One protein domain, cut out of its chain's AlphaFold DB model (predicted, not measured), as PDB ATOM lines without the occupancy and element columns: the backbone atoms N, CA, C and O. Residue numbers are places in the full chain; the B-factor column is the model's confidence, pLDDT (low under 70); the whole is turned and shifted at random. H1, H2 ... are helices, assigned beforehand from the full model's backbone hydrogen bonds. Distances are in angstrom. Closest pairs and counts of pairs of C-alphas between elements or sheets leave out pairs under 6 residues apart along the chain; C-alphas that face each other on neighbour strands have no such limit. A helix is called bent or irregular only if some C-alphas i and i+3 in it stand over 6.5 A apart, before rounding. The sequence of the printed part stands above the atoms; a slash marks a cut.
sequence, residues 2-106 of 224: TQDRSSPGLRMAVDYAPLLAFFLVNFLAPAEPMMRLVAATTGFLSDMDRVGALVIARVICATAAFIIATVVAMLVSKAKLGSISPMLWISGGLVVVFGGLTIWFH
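AT A GLANCE: This is residues 2 to 106 of the 224 residues of the protein "Probable intracellular septation protein A" of Sphingomonas rubra (UniProt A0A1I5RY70). The long helix H3 makes the axis of a rod; bent H1 packs along it, H4 folds back on it, and short H2 crosses it near residues 53 to 61. The printed part has 105 residues, with four named helices, H1 to H4 in order, and no named strand: all helix, mostly crossed. It is loose, radius of gyration of the C-alphas 16.2 A, spanning 57 by 26 by 17 A.

IN THESE COORDINATES: Find C-alpha 8 at (57.198, -17.741, 26.173), where H1, residues 8 to 28, begins. By its hydrogen bonds it was assigned as one helix, but it is bent: C-alphas 15 and 18 are 7.1 A apart, and arms H1a, residues 8 to 15, and H1b, residues 18 to 28, stand at a steep tilt of 60 degrees. Then come H2, residues 31 to 41, 15.3 A, and H3, residues 50 to 80, 43.9 A. H4, residues 86 to 105, 28.1 A, ends at C-alpha 105, (36.090, 4.941, 49.181).

HOW THE PARTS SIT: Start at H3, the hub. H1b touches it at a shallow tilt of 29 degrees, opposite ways; the closest C-alphas, Pro 18 and Ala 69, are 4.8 A apart. H2 touches it about perpendicular, 81 degrees, closest C-alphas Met 35 and Ala 57, 5.2 A. H3 and H4 form a helical hairpin, only just steep at 37 degrees, closest C-alphas Ile 67 and Val 96, 5.5 A. In both arms, H2, H3 and H4 every O i to N i+4 pair is within hydrogen-bond range.

THE WHOLE: The farthest C-alphas, Thr 2 and Asp 47, are 57.2 A apart. The printed part has no cut and no long link; its mean pLDDT is 70.4, with 41 residues under 70, among them 98 to 106.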
ATOM      1  N   THR A   2      65.374  -4.880  18.010       41.31
ATOM      2  CA  THR A   2      65.835  -5.927  18.937       41.31
ATOM      3  C   THR A   2      64.664  -6.839  19.275       41.31
ATOM      4  O   THR A   2      63.755  -6.453  20.003       41.31
ATOM      5  N   GLN A   3      64.661  -8.029  18.681       46.47
ATOM      6  CA  GLN A   3      63.706  -9.097  18.959       46.47
ATOM      7  C   GLN A   3      63.953  -9.593  20.396       46.47
ATOM      8  O   GLN A   3      64.995 -10.187  20.672       46.47
ATOM      9  N   ASP A   4      63.045  -9.280  21.325       52.81
ATOM     10  CA  ASP A   4      63.181  -9.665  22.732       52.81
ATOM     11  C   ASP A   4      63.113 -11.197  22.885       52.81
ATOM     12  O   ASP A   4      62.079 -11.830  22.643       52.81
ATOM     13  N   ARG A   5      64.257 -11.779  23.266       53.00
ATOM     14  CA  ARG A   5      64.545 -13.213  23.461       53.00
ATOM     15  C   ARG A   5      63.971 -13.765  24.774       53.00
ATOM     16  O   ARG A   5      64.498 -14.721  25.340       53.00
ATOM     17  N   SER A   6      62.902 -13.185  25.294       58.97
ATOM     18  CA  SER A   6      62.251 -13.710  26.486       58.97
ATOM     19  C   SER A   6      61.432 -14.960  26.152       58.97
ATOM     20  O   SER A   6      60.572 -14.932  25.265       58.97
ATOM     21  N   SER A   7      61.717 -16.074  26.838       70.44
ATOM     22  CA  SER A   7      61.029 -17.348  26.605       70.44
ATOM     23  C   SER A   7      59.515 -17.185  26.831       70.44
ATOM     24  O   SER A   7      59.111 -16.474  27.757       70.44
ATOM     25  N   PRO A   8      58.653 -17.826  26.018       73.56
ATOM     26  CA  PRO A   8      57.198 -17.741  26.173       73.56
ATOM     27  C   PRO A   8      56.721 -18.030  27.606       73.56
ATOM     28  O   PRO A   8      55.824 -17.358  28.108       73.56
ATOM     29  N   GLY A   9      57.393 -18.955  28.302       76.44
ATOM     30  CA  GLY A   9      57.101 -19.288  29.698       76.44
ATOM     31  C   GLY A   9      57.368 -18.152  30.690       76.44
ATOM     32  O   GLY A   9      56.612 -18.001  31.645       76.44
ATOM     33  N   LEU A  10      58.384 -17.309  30.464       73.31
ATOM     34  CA  LEU A  10      58.663 -16.168  31.341       73.31
ATOM     35  C   LEU A  10      57.573 -15.095  31.236       73.31
ATOM     36  O   LEU A  10      57.166 -14.539  32.252       73.31
ATOM     37  N   ARG A  11      57.074 -14.826  30.023       68.12
ATOM     38  CA  ARG A  11      55.961 -13.884  29.809       68.12
ATOM     39  C   ARG A  11      54.687 -14.389  30.473       68.12
ATOM     40  O   ARG A  11      54.059 -13.658  31.226       68.12
ATOM     41  N   MET A  12      54.387 -15.672  30.275       73.31
ATOM     42  CA  MET A  12      53.240 -16.328  30.894       73.31
ATOM     43  C   MET A  12      53.327 -16.275  32.429       73.31
ATOM     44  O   MET A  12      52.378 -15.868  33.091       73.31
ATOM     45  N   ALA A  13      54.488 -16.589  33.010       78.19
ATOM     46  CA  ALA A  13      54.691 -16.520  34.457       78.19
ATOM     47  C   ALA A  13      54.462 -15.106  35.020       78.19
ATOM     48  O   ALA A  13      53.843 -14.964  36.071       78.19
ATOM     49  N   VAL A  14      54.925 -14.066  34.322       76.50
ATOM     50  CA  VAL A  14      54.728 -12.668  34.735       76.50
ATOM     51  C   VAL A  14      53.260 -12.249  34.632       76.50
ATOM     52  O   VAL A  14      52.762 -11.593  35.545       76.50
ATOM     53  N   ASP A  15      52.552 -12.669  33.583       70.75
ATOM     54  CA  ASP A  15      51.147 -12.309  33.369       70.75
ATOM     55  C   ASP A  15      50.200 -12.999  34.375       70.75
ATOM     56  O   ASP A  15      49.200 -12.408  34.788       70.75
ATOM     57  N   TYR A  16      50.525 -14.215  34.834       76.62
ATOM     58  CA  TYR A  16      49.714 -14.959  35.813       76.62
ATOM     59  C   TYR A  16      50.166 -14.803  37.274       76.62
ATOM     60  O   TYR A  16      49.395 -15.130  38.180       76.62
ATOM     61  N   ALA A  17      51.372 -14.288  37.541       78.31
ATOM     62  CA  ALA A  17      51.881 -14.087  38.903       78.31
ATOM     63  C   ALA A  17      50.940 -13.268  39.810       78.31
ATOM     64  O   ALA A  17      50.758 -13.661  40.966       78.31
ATOM     65  N   PRO A  18      50.283 -12.191  39.332       76.88
ATOM     66  CA  PRO A  18      49.321 -11.463  40.151       76.88
ATOM     67  C   PRO A  18      48.132 -12.337  40.550       76.88
ATOM     68  O   PRO A  18      47.746 -12.367  41.718       76.88
ATOM     69  N   LEU A  19      47.585 -13.106  39.605       75.31
ATOM     70  CA  LEU A  19      46.442 -13.980  39.859       75.31
ATOM     71  C   LEU A  19      46.801 -15.056  40.890       75.31
ATOM     72  O   LEU A  19      46.040 -15.306  41.823       75.31
ATOM     73  N   LEU A  20      47.995 -15.640  40.767       79.56
ATOM     74  CA  LEU A  20      48.517 -16.594  41.739       79.56
ATOM     75  C   LEU A  20      48.615 -15.960  43.135       79.56
ATOM     76  O   LEU A  20      48.118 -16.533  44.100       79.56
ATOM     77  N   ALA A  21      49.193 -14.761  43.247       78.88
ATOM     78  CA  ALA A  21      49.311 -14.047  44.517       78.88
ATOM     79  C   ALA A  21      47.941 -13.754  45.153       78.88
ATOM     80  O   ALA A  21      47.774 -13.952  46.357       78.88
ATOM     81  N   PHE A  22      46.948 -13.359  44.349       76.00
ATOM     82  CA  PHE A  22      45.569 -13.184  44.805       76.00
ATOM     83  C   PHE A  22      45.013 -14.474  45.413       76.00
ATOM     84  O   PHE A  22      44.514 -14.456  46.538       76.00
ATOM     85  N   PHE A  23      45.126 -15.602  44.705       79.25
ATOM     86  CA  PHE A  23      44.607 -16.883  45.189       79.25
ATOM     87  C   PHE A  23      45.340 -17.381  46.433       79.25
ATOM     88  O   PHE A  23      44.689 -17.853  47.364       79.25
ATOM     89  N   LEU A  24      46.667 -17.230  46.490       82.31
ATOM     90  CA  LEU A  24      47.455 -17.608  47.661       82.31
ATOM     91  C   LEU A  24      47.017 -16.802  48.890       82.31
ATOM     92  O   LEU A  24      46.769 -17.380  49.943       82.31
ATOM     93  N   VAL A  25      46.842 -15.486  48.765       79.62
ATOM     94  CA  VAL A  25      46.394 -14.656  49.894       79.62
ATOM     95  C   VAL A  25      44.932 -14.924  50.244       79.62
ATOM     96  O   VAL A  25      44.590 -15.001  51.418       79.62
ATOM     97  N   ASN A  26      44.062 -15.128  49.259       78.06
ATOM     98  CA  ASN A  26      42.650 -15.400  49.514       78.06
ATOM     99  C   ASN A  26      42.420 -16.759  50.203       78.06
ATOM    100  O   ASN A  26      41.533 -16.872  51.049       78.06
ATOM    101  N   PHE A  27      43.199 -17.783  49.841       78.38
ATOM    102  CA  PHE A  27      42.949 -19.163  50.268       78.38
ATOM    103  C   PHE A  27      43.869 -19.642  51.398       78.38
ATOM    104  O   PHE A  27      43.430 -20.413  52.248       78.38
ATOM    105  N   LEU A  28      45.129 -19.192  51.433       79.44
ATOM    106  CA  LEU A  28      46.138 -19.688  52.381       79.44
ATOM    107  C   LEU A  28      46.432 -18.713  53.523       79.44
ATOM    108  O   LEU A  28      46.945 -19.144  54.554       79.44
ATOM    109  N   ALA A  29      46.137 -17.416  53.375       78.50
ATOM    110  CA  ALA A  29      46.438 -16.465  54.439       78.50
ATOM    111  C   ALA A  29      45.482 -16.656  55.640       78.50
ATOM    112  O   ALA A  29      44.255 -16.715  55.465       78.50
ATOM    113  N   PRO A  30      46.011 -16.742  56.878       78.56
ATOM    114  CA  PRO A  30      45.183 -16.876  58.070       78.56
ATOM    115  C   PRO A  30      44.305 -15.633  58.267       78.56
ATOM    116  O   PRO A  30      44.784 -14.502  58.204       78.56
ATOM    117  N   ALA A  31      43.016 -15.835  58.544       69.12
ATOM    118  CA  ALA A  31      42.048 -14.737  58.571       69.12
ATOM    119  C   ALA A  31      42.216 -13.788  59.778       69.12
ATOM    120  O   ALA A  31      41.955 -12.595  59.664       69.12
ATOM    121  N   GLU A  32      42.703 -14.293  60.914       72.75
ATOM    122  CA  GLU A  32      42.942 -13.513  62.140       72.75
ATOM    123  C   GLU A  32      43.964 -12.364  61.961       72.75
ATOM    124  O   GLU A  32      43.629 -11.217  62.259       72.75
ATOM    125  N   PRO A  33      45.187 -12.582  61.432       77.12
ATOM    126  CA  PRO A  33      46.121 -11.488  61.163       77.12
ATOM    127  C   PRO A  33      45.635 -10.541  60.058       77.12
ATOM    128  O   PRO A  33      45.899  -9.345  60.149       77.12
ATOM    129  N   MET A  34      44.891 -11.030  59.057       74.75
ATOM    130  CA  MET A  34      44.279 -10.164  58.037       74.75
ATOM    131  C   MET A  34      43.253  -9.223  58.669       74.75
ATOM    132  O   MET A  34      43.268  -8.028  58.401       74.75
ATOM    133  N   MET A  35      42.406  -9.746  59.554       70.62
ATOM    134  CA  MET A  35      41.431  -8.960  60.300       70.62
ATOM    135  C   MET A  35      42.113  -7.937  61.208       70.62
ATOM    136  O   MET A  35      41.688  -6.791  61.233       70.62
ATOM    137  N   ARG A  36      43.203  -8.299  61.897       74.81
ATOM    138  CA  ARG A  36      43.983  -7.347  62.709       74.81
ATOM    139  C   ARG A  36      44.619  -6.249  61.868       74.81
ATOM    140  O   ARG A  36      44.573  -5.092  62.263       74.81
ATOM    141  N   LEU A  37      45.194  -6.600  60.720       73.56
ATOM    142  CA  LEU A  37      45.798  -5.640  59.799       73.56
ATOM    143  C   LEU A  37      44.745  -4.664  59.265       73.56
ATOM    144  O   LEU A  37      44.956  -3.453  59.285       73.56
ATOM    145  N   VAL A  38      43.598  -5.184  58.833       68.56
ATOM    146  CA  VAL A  38      42.495  -4.370  58.315       68.56
ATOM    147  C   VAL A  38      41.864  -3.547  59.435       68.56
ATOM    148  O   VAL A  38      41.655  -2.364  59.235       68.56
ATOM    149  N   ALA A  39      41.661  -4.084  60.638       70.56
ATOM    150  CA  ALA A  39      41.127  -3.332  61.781       70.56
ATOM    151  C   ALA A  39      42.087  -2.233  62.276       70.56
ATOM    152  O   ALA A  39      41.646  -1.175  62.709       70.56
ATOM    153  N   ALA A  40      43.402  -2.461  62.193       71.38
ATOM    154  CA  ALA A  40      44.418  -1.470  62.554       71.38
ATOM    155  C   ALA A  40      44.536  -0.332  61.526       71.38
ATOM    156  O   ALA A  40      45.003   0.753  61.859       71.38
ATOM    157  N   THR A  41      44.142  -0.588  60.278       62.66
ATOM    158  CA  THR A  41      44.229   0.376  59.169       62.66
ATOM    159  C   THR A  41      42.879   0.993  58.807       62.66
ATOM    160  O   THR A  41      42.839   2.073  58.226       62.66
ATOM    161  N   THR A  42      41.777   0.342  59.180       60.44
ATOM    162  CA  THR A  42      40.400   0.758  58.912       60.44
ATOM    163  C   THR A  42      39.535   0.503  60.151       60.44
ATOM    164  O   THR A  42      39.365  -0.633  60.588       60.44
ATOM    165  N   GLY A  43      38.922   1.554  60.702       62.62
ATOM    166  CA  GLY A  43      37.933   1.453  61.792       62.62
ATOM    167  C   GLY A  43      36.571   0.910  61.338       62.62
ATOM    168  O   GLY A  43      35.546   1.264  61.897       62.62
ATOM    169  N   PHE A  44      36.549   0.129  60.257       62.47
ATOM    170  CA  PHE A  44      35.346  -0.311  59.547       62.47
ATOM    171  C   PHE A  44      34.818  -1.656  60.061       62.47
ATOM    172  O   PHE A  44      33.625  -1.932  60.010       62.47
ATOM    173  N   LEU A  45      35.708  -2.503  60.580       64.06
ATOM    174  CA  LEU A  45      35.344  -3.841  61.048       64.06
ATOM    175  C   LEU A  45      34.683  -3.836  62.436       64.06
ATOM    176  O   LEU A  45      34.202  -4.878  62.869       64.06
ATOM    177  N   SER A  46      34.674  -2.696  63.136       64.62
ATOM    178  CA  SER A  46      34.214  -2.573  64.527       64.62
ATOM    179  C   SER A  46      32.713  -2.789  64.710       64.62
ATOM    180  O   SER A  46      32.319  -3.322  65.742       64.62
ATOM    181  N   ASP A  47      31.900  -2.428  63.714       65.31
ATOM    182  CA  ASP A  47      30.435  -2.516  63.795       65.31
ATOM    183  C   ASP A  47      29.866  -3.752  63.071       65.31
ATOM    184  O   ASP A  47      28.650  -3.930  62.991       65.31
ATOM    185  N   MET A  48      30.730  -4.614  62.521       66.44
ATOM    186  CA  MET A  48      30.321  -5.798  61.762       66.44
ATOM    187  C   MET A  48      30.292  -7.059  62.622       66.44
ATOM    188  O   MET A  48      31.079  -7.229  63.556       66.44
ATOM    189  N   ASP A  49      29.421  -8.002  62.263       75.38
ATOM    190  CA  ASP A  49      29.465  -9.339  62.835       75.38
ATOM    191  C   ASP A  49      30.786 -10.038  62.467       75.38
ATOM    192  O   ASP A  49      31.408  -9.776  61.432       75.38
ATOM    193  N   ARG A  50      31.231 -10.962  63.326       71.88
ATOM    194  CA  ARG A  50      32.552 -11.592  63.197       71.88
ATOM    195  C   ARG A  50      32.741 -12.313  61.859       71.88
ATOM    196  O   ARG A  50      33.860 -12.373  61.362       71.88
ATOM    197  N   VAL A  51      31.677 -12.853  61.264       72.25
ATOM    198  CA  VAL A  51      31.758 -13.566  59.981       72.25
ATOM    199  C   VAL A  51      31.862 -12.570  58.826       72.25
ATOM    200  O   VAL A  51      32.749 -12.719  57.982       72.25
ATOM    201  N   GLY A  52      31.038 -11.519  58.819       67.12
ATOM    202  CA  GLY A  52      31.115 -10.424  57.849       67.12
ATOM    203  C   GLY A  52      32.477  -9.723  57.848       67.12
ATOM    204  O   GLY A  52      33.080  -9.531  56.787       67.12
ATOM    205  N   ALA A  53      33.022  -9.442  59.035       70.50
ATOM    206  CA  ALA A  53      34.338  -8.829  59.198       70.50
ATOM    207  C   ALA A  53      35.472  -9.688  58.603       70.50
ATOM    208  O   ALA A  53      36.357  -9.172  57.917       70.50
ATOM    209  N   LEU A  54      35.430 -11.011  58.806       71.81
ATOM    210  CA  LEU A  54      36.423 -11.945  58.261       71.81
ATOM    211  C   LEU A  54      36.385 -12.008  56.731       71.81
ATOM    212  O   LEU A  54      37.434 -12.049  56.084       71.81
ATOM    213  N   VAL A  55      35.184 -12.018  56.146       70.56
ATOM    214  CA  VAL A  55      35.011 -12.048  54.688       70.56
ATOM    215  C   VAL A  55      35.565 -10.771  54.064       70.56
ATOM    216  O   VAL A  55      36.335 -10.842  53.106       70.56
ATOM    217  N   ILE A  56      35.247  -9.606  54.630       68.38
ATOM    218  CA  ILE A  56      35.717  -8.334  54.076       68.38
ATOM    219  C   ILE A  56      37.221  -8.159  54.268       68.38
ATOM    220  O   ILE A  56      37.904  -7.777  53.318       68.38
ATOM    221  N   ALA A  57      37.767  -8.508  55.435       74.25
ATOM    222  CA  ALA A  57      39.209  -8.454  55.660       74.25
ATOM    223  C   ALA A  57      39.978  -9.332  54.659       74.25
ATOM    224  O   ALA A  57      41.017  -8.919  54.136       74.25
ATOM    225  N   ARG A  58      39.439 -10.515  54.326       74.31
ATOM    226  CA  ARG A  58      39.994 -11.379  53.275       74.31
ATOM    227  C   ARG A  58      39.987 -10.712  51.912       74.31
ATOM    228  O   ARG A  58      41.025 -10.679  51.254       74.31
ATOM    229  N   VAL A  59      38.849 -10.155  51.510       69.94
ATOM    230  CA  VAL A  59      38.704  -9.489  50.210       69.94
ATOM    231  C   VAL A  59      39.641  -8.289  50.099       69.94
ATOM    232  O   VAL A  59      40.312  -8.148  49.077       69.94
ATOM    233  N   ILE A  60      39.743  -7.454  51.137       72.56
ATOM    234  CA  ILE A  60      40.615  -6.272  51.148       72.56
ATOM    235  C   ILE A  60      42.081  -6.686  51.013       72.56
ATOM    236  O   ILE A  60      42.767  -6.210  50.111       72.56
ATOM    237  N   CYS A  61      42.556  -7.608  51.849       77.38
ATOM    238  CA  CYS A  61      43.950  -8.051  51.819       77.38
ATOM    239  C   CYS A  61      44.305  -8.805  50.531       77.38
ATOM    240  O   CYS A  61      45.375  -8.570  49.973       77.38
ATOM    241  N   ALA A  62      43.419  -9.667  50.017       71.06
ATOM    242  CA  ALA A  62      43.636 -10.352  48.743       71.06
ATOM    243  C   ALA A  62      43.687  -9.355  47.576       71.06
ATOM    244  O   ALA A  62      44.561  -9.448  46.717       71.06
ATOM    245  N   THR A  63      42.804  -8.353  47.580       68.81
ATOM    246  CA  THR A  63      42.799  -7.278  46.579       68.81
ATOM    247  C   THR A  63      44.065  -6.425  46.674       68.81
ATOM    248  O   THR A  63      44.697  -6.161  45.656       68.81
ATOM    249  N   ALA A  64      44.491  -6.041  47.879       73.31
ATOM    250  CA  ALA A  64      45.723  -5.282  48.092       73.31
ATOM    251  C   ALA A  64      46.960  -6.061  47.616       73.31
ATOM    252  O   ALA A  64      47.791  -5.520  46.885       73.31
ATOM    253  N   ALA A  65      47.047  -7.350  47.950       77.38
ATOM    254  CA  ALA A  65      48.111  -8.225  47.471       77.38
ATOM    255  C   ALA A  65      48.104  -8.353  45.943       77.38
ATOM    256  O   ALA A  65      49.162  -8.310  45.321       77.38
ATOM    257  N   PHE A  66      46.923  -8.444  45.330       73.88
ATOM    258  CA  PHE A  66      46.777  -8.505  43.879       73.88
ATOM    259  C   PHE A  66      47.243  -7.224  43.186       73.88
ATOM    260  O   PHE A  66      47.943  -7.299  42.176       73.88
ATOM    261  N   ILE A  67      46.922  -6.054  43.746       74.31
ATOM    262  CA  ILE A  67      47.397  -4.752  43.256       74.31
ATOM    263  C   ILE A  67      48.922  -4.684  43.347       74.31
ATOM    264  O   ILE A  67      49.578  -4.368  42.356       74.31
ATOM    265  N   ILE A  68      49.499  -5.017  44.505       78.56
ATOM    266  CA  ILE A  68      50.955  -4.987  44.709       78.56
ATOM    267  C   ILE A  68      51.644  -5.944  43.734       78.56
ATOM    268  O   ILE A  68      52.583  -5.550  43.044       78.56
ATOM    269  N   ALA A  69      51.153  -7.178  43.620       76.81
ATOM    270  CA  ALA A  69      51.713  -8.180  42.722       76.81
ATOM    271  C   ALA A  69      51.610  -7.757  41.251       76.81
ATOM    272  O   ALA A  69      52.563  -7.932  40.500       76.81
ATOM    273  N   THR A  70      50.496  -7.140  40.852       74.50
ATOM    274  CA  THR A  70      50.308  -6.545  39.523       74.50
ATOM    275  C   THR A  70      51.340  -5.454  39.245       74.50
ATOM    276  O   THR A  70      52.008  -5.488  38.214       74.50
ATOM    277  N   VAL A  71      51.513  -4.503  40.166       77.00
ATOM    278  CA  VAL A  71      52.477  -3.403  40.010       77.00
ATOM    279  C   VAL A  71      53.901  -3.948  39.916       77.00
ATOM    280  O   VAL A  71      54.660  -3.549  39.033       77.00
ATOM    281  N   VAL A  72      54.259  -4.913  40.766       81.50
ATOM    282  CA  VAL A  72      55.563  -5.584  40.718       81.50
ATOM    283  C   VAL A  72      55.744  -6.333  39.398       81.50
ATOM    284  O   VAL A  72      56.793  -6.197  38.772       81.50
ATOM    285  N   ALA A  73      54.734  -7.065  38.924       75.00
ATOM    286  CA  ALA A  73      54.778  -7.768  37.644       75.00
ATOM    287  C   ALA A  73      54.989  -6.798  36.473       75.00
ATOM    288  O   ALA A  73      55.817  -7.064  35.606       75.00
ATOM    289  N   MET A  74      54.331  -5.636  36.480       77.69
ATOM    290  CA  MET A  74      54.534  -4.588  35.474       77.69
ATOM    291  C   MET A  74      55.950  -4.000  35.523       77.69
ATOM    292  O   MET A  74      56.570  -3.809  34.475       77.69
ATOM    293  N   LEU A  75      56.490  -3.738  36.717       81.88
ATOM    294  CA  LEU A  75      57.857  -3.232  36.890       81.88
ATOM    295  C   LEU A  75      58.900  -4.256  36.427       81.88
ATOM    296  O   LEU A  75      59.824  -3.904  35.693       81.88
ATOM    297  N   VAL A  76      58.727  -5.527  36.795       79.50
ATOM    298  CA  VAL A  76      59.594  -6.632  36.363       79.50
ATOM    299  C   VAL A  76      59.479  -6.852  34.859       79.50
ATOM    300  O   VAL A  76      60.497  -7.039  34.199       79.50
ATOM    301  N   SER A  77      58.270  -6.773  34.300       73.50
ATOM    302  CA  SER A  77      58.029  -6.860  32.860       73.50
ATOM    303  C   SER A  77      58.774  -5.751  32.119       73.50
ATOM    304  O   SER A  77      59.568  -6.028  31.226       73.50
ATOM    305  N   LYS A  78      58.655  -4.499  32.569       77.31
ATOM    306  CA  LYS A  78      59.387  -3.372  31.981       77.31
ATOM    307  C   LYS A  78      60.909  -3.523  32.099       77.31
ATOM    308  O   LYS A  78      61.617  -3.209  31.149       77.31
ATOM    309  N   ALA A  79      61.407  -4.004  33.239       80.75
ATOM    310  CA  ALA A  79      62.841  -4.139  33.497       80.75
ATOM    311  C   ALA A  79      63.492  -5.335  32.778       80.75
ATOM    312  O   ALA A  79      64.646  -5.237  32.372       80.75
ATOM    313  N   LYS A  80      62.779  -6.463  32.632       77.06
ATOM    314  CA  LYS A  80      63.327  -7.713  32.074       77.06
ATOM    315  C   LYS A  80      62.878  -8.032  30.649       77.06
ATOM    316  O   LYS A  80      63.634  -8.673  29.933       77.06
ATOM    317  N   LEU A  81      61.670  -7.628  30.257       67.06
ATOM    318  CA  LEU A  81      61.068  -7.913  28.943       67.06
ATOM    319  C   LEU A  81      61.101  -6.683  28.015       67.06
ATOM    320  O   LEU A  81      60.617  -6.725  26.887       67.06
ATOM    321  N   GLY A  82      61.603  -5.540  28.501       68.81
ATOM    322  CA  GLY A  82      61.720  -4.282  27.747       68.81
ATOM    323  C   GLY A  82      60.390  -3.635  27.334       68.81
ATOM    324  O   GLY A  82      60.367  -2.486  26.900       68.81
ATOM    325  N   SER A  83      59.271  -4.339  27.486       62.47
ATOM    326  CA  SER A  83      57.920  -3.889  27.176       62.47
ATOM    327  C   SER A  83      56.925  -4.599  28.089       62.47
ATOM    328  O   SER A  83      57.120  -5.750  28.468       62.47
ATOM    329  N   ILE A  84      55.860  -3.893  28.459       70.94
ATOM    330  CA  ILE A  84      54.760  -4.455  29.244       70.94
ATOM    331  C   ILE A  84      53.717  -4.984  28.257       70.94
ATOM    332  O   ILE A  84      53.305  -4.253  27.353       70.94
ATOM    333  N   SER A  85      53.287  -6.235  28.440       64.81
ATOM    334  CA  SER A  85      52.239  -6.860  27.626       64.81
ATOM    335  C   SER A  85      50.968  -5.992  27.612       64.81
ATOM    336  O   SER A  85      50.534  -5.548  28.681       64.81
ATOM    337  N   PRO A  86      50.323  -5.756  26.451       60.41
ATOM    338  CA  PRO A  86      49.057  -5.022  26.381       60.41
ATOM    339  C   PRO A  86      47.983  -5.596  27.316       60.41
ATOM    340  O   PRO A  86      47.212  -4.850  27.916       60.41
ATOM    341  N   MET A  87      47.978  -6.918  27.501       57.12
ATOM    342  CA  MET A  87      47.040  -7.604  28.387       57.12
ATOM    343  C   MET A  87      47.302  -7.299  29.870       57.12
ATOM    344  O   MET A  87      46.352  -7.141  30.637       57.12
ATOM    345  N   LEU A  88      48.571  -7.140  30.265       63.31
ATOM    346  CA  LEU A  88      48.972  -6.749  31.622       63.31
ATOM    347  C   LEU A  88      48.720  -5.258  31.889       63.31
ATOM    348  O   LEU A  88      48.360  -4.885  33.000       63.31
ATOM    349  N   TRP A  89      48.836  -4.400  30.872       69.38
ATOM    350  CA  TRP A  89      48.437  -2.991  30.968       69.38
ATOM    351  C   TRP A  89      46.941  -2.829  31.224       69.38
ATOM    352  O   TRP A  89      46.546  -2.056  32.097       69.38
ATOM    353  N   ILE A  90      46.114  -3.558  30.471       63.12
ATOM    354  CA  ILE A  90      44.656  -3.485  30.594       63.12
ATOM    355  C   ILE A  90      44.218  -4.059  31.942       63.12
ATOM    356  O   ILE A  90      43.522  -3.380  32.694       63.12
ATOM    357  N   SER A  91      44.646  -5.282  32.272       61.69
ATOM    358  CA  SER A  91      44.268  -5.926  33.533       61.69
ATOM    359  C   SER A  91      44.842  -5.183  34.737       61.69
ATOM    360  O   SER A  91      44.119  -4.923  35.695       61.69
ATOM    361  N   GLY A  92      46.103  -4.754  34.665       67.56
ATOM    362  CA  GLY A  92      46.765  -4.078  35.766       67.56
ATOM    363  C   GLY A  92      46.242  -2.674  36.022       67.56
ATOM    364  O   GLY A  92      45.991  -2.319  37.171       67.56
ATOM    365  N   GLY A  93      45.969  -1.903  34.965       72.50
ATOM    366  CA  GLY A  93      45.285  -0.617  35.089       72.50
ATOM    367  C   GLY A  93      43.910  -0.771  35.741       72.50
ATOM    368  O   GLY A  93      43.580  -0.034  36.668       72.50
ATOM    369  N   LEU A  94      43.139  -1.780  35.326       66.19
ATOM    370  CA  LEU A  94      41.823  -2.063  35.897       66.19
ATOM    371  C   LEU A  94      41.921  -2.436  37.385       66.19
ATOM    372  O   LEU A  94      41.175  -1.906  38.202       66.19
ATOM    373  N   VAL A  95      42.866  -3.297  37.758       70.69
ATOM    374  CA  VAL A  95      43.064  -3.752  39.142       70.69
ATOM    375  C   VAL A  95      43.550  -2.629  40.047       70.69
ATOM    376  O   VAL A  95      43.026  -2.471  41.145       70.69
ATOM    377  N   VAL A  96      44.510  -1.823  39.599       70.19
ATOM    378  CA  VAL A  96      45.037  -0.700  40.386       70.19
ATOM    379  C   VAL A  96      43.954   0.358  40.591       70.19
ATOM    380  O   VAL A  96      43.745   0.801  41.718       70.19
ATOM    381  N   VAL A  97      43.219   0.723  39.536       70.62
ATOM    382  CA  VAL A  97      42.156   1.735  39.617       70.62
ATOM    383  C   VAL A  97      40.988   1.221  40.455       70.62
ATOM    384  O   VAL A  97      40.636   1.829  41.463       70.62
ATOM    385  N   PHE A  98      40.398   0.078  40.100       65.06
ATOM    386  CA  PHE A  98      39.207  -0.418  40.789       65.06
ATOM    387  C   PHE A  98      39.513  -1.015  42.159       65.06
ATOM    388  O   PHE A  98      38.711  -0.847  43.078       65.06
ATOM    389  N   GLY A  99      40.649  -1.687  42.327       65.12
ATOM    390  CA  GLY A  99      41.097  -2.211  43.613       65.12
ATOM    391  C   GLY A  99      41.526  -1.093  44.565       65.12
ATOM    392  O   GLY A  99      41.087  -1.081  45.712       65.12
ATOM    393  N   GLY A 100      42.278  -0.099  44.079       65.44
ATOM    394  CA  GLY A 100      42.661   1.078  44.863       65.44
ATOM    395  C   GLY A 100      41.451   1.895  45.309       65.44
ATOM    396  O   GLY A 100      41.328   2.225  46.485       65.44
ATOM    397  N   LEU A 101      40.488   2.133  44.416       64.00
ATOM    398  CA  LEU A 101      39.247   2.819  44.779       64.00
ATOM    399  C   LEU A 101      38.363   2.003  45.742       64.00
ATOM    400  O   LEU A 101      37.668   2.593  46.563       64.00
ATOM    401  N   THR A 102      38.408   0.663  45.682       60.31
ATOM    402  CA  THR A 102      37.710  -0.211  46.652       60.31
ATOM    403  C   THR A 102      38.259  -0.023  48.061       60.31
ATOM    404  O   THR A 102      37.488  -0.011  49.014       60.31
ATOM    405  N   ILE A 103      39.578   0.140  48.177       59.84
ATOM    406  CA  ILE A 103      40.255   0.391  49.451       59.84
ATOM    407  C   ILE A 103      40.049   1.844  49.896       59.84
ATOM    408  O   ILE A 103      39.966   2.097  51.084       59.84
ATOM    409  N   TRP A 104      39.943   2.806  48.976       57.59
ATOM    410  CA  TRP A 104      39.867   4.229  49.325       57.59
ATOM    411  C   TRP A 104      38.467   4.710  49.737       57.59
ATOM    412  O   TRP A 104      38.335   5.446  50.712       57.59
ATOM    413  N   PHE A 105      37.414   4.325  49.008       60.03
ATOM    414  CA  PHE A 105      36.090   4.941  49.181       60.03
ATOM    415  C   PHE A 105      35.250   4.367  50.325       60.03
ATOM    416  O   PHE A 105      34.310   5.036  50.735       60.03
ATOM    417  N   HIS A 106      35.573   3.177  50.844       57.97
ATOM    418  CA  HIS A 106      34.932   2.573  52.027       57.97
ATOM    419  C   HIS A 106      33.375   2.601  52.046       57.97
ATOM    420  O   HIS A 106      32.778   2.513  53.114       57.97
TER     421      HIS A 106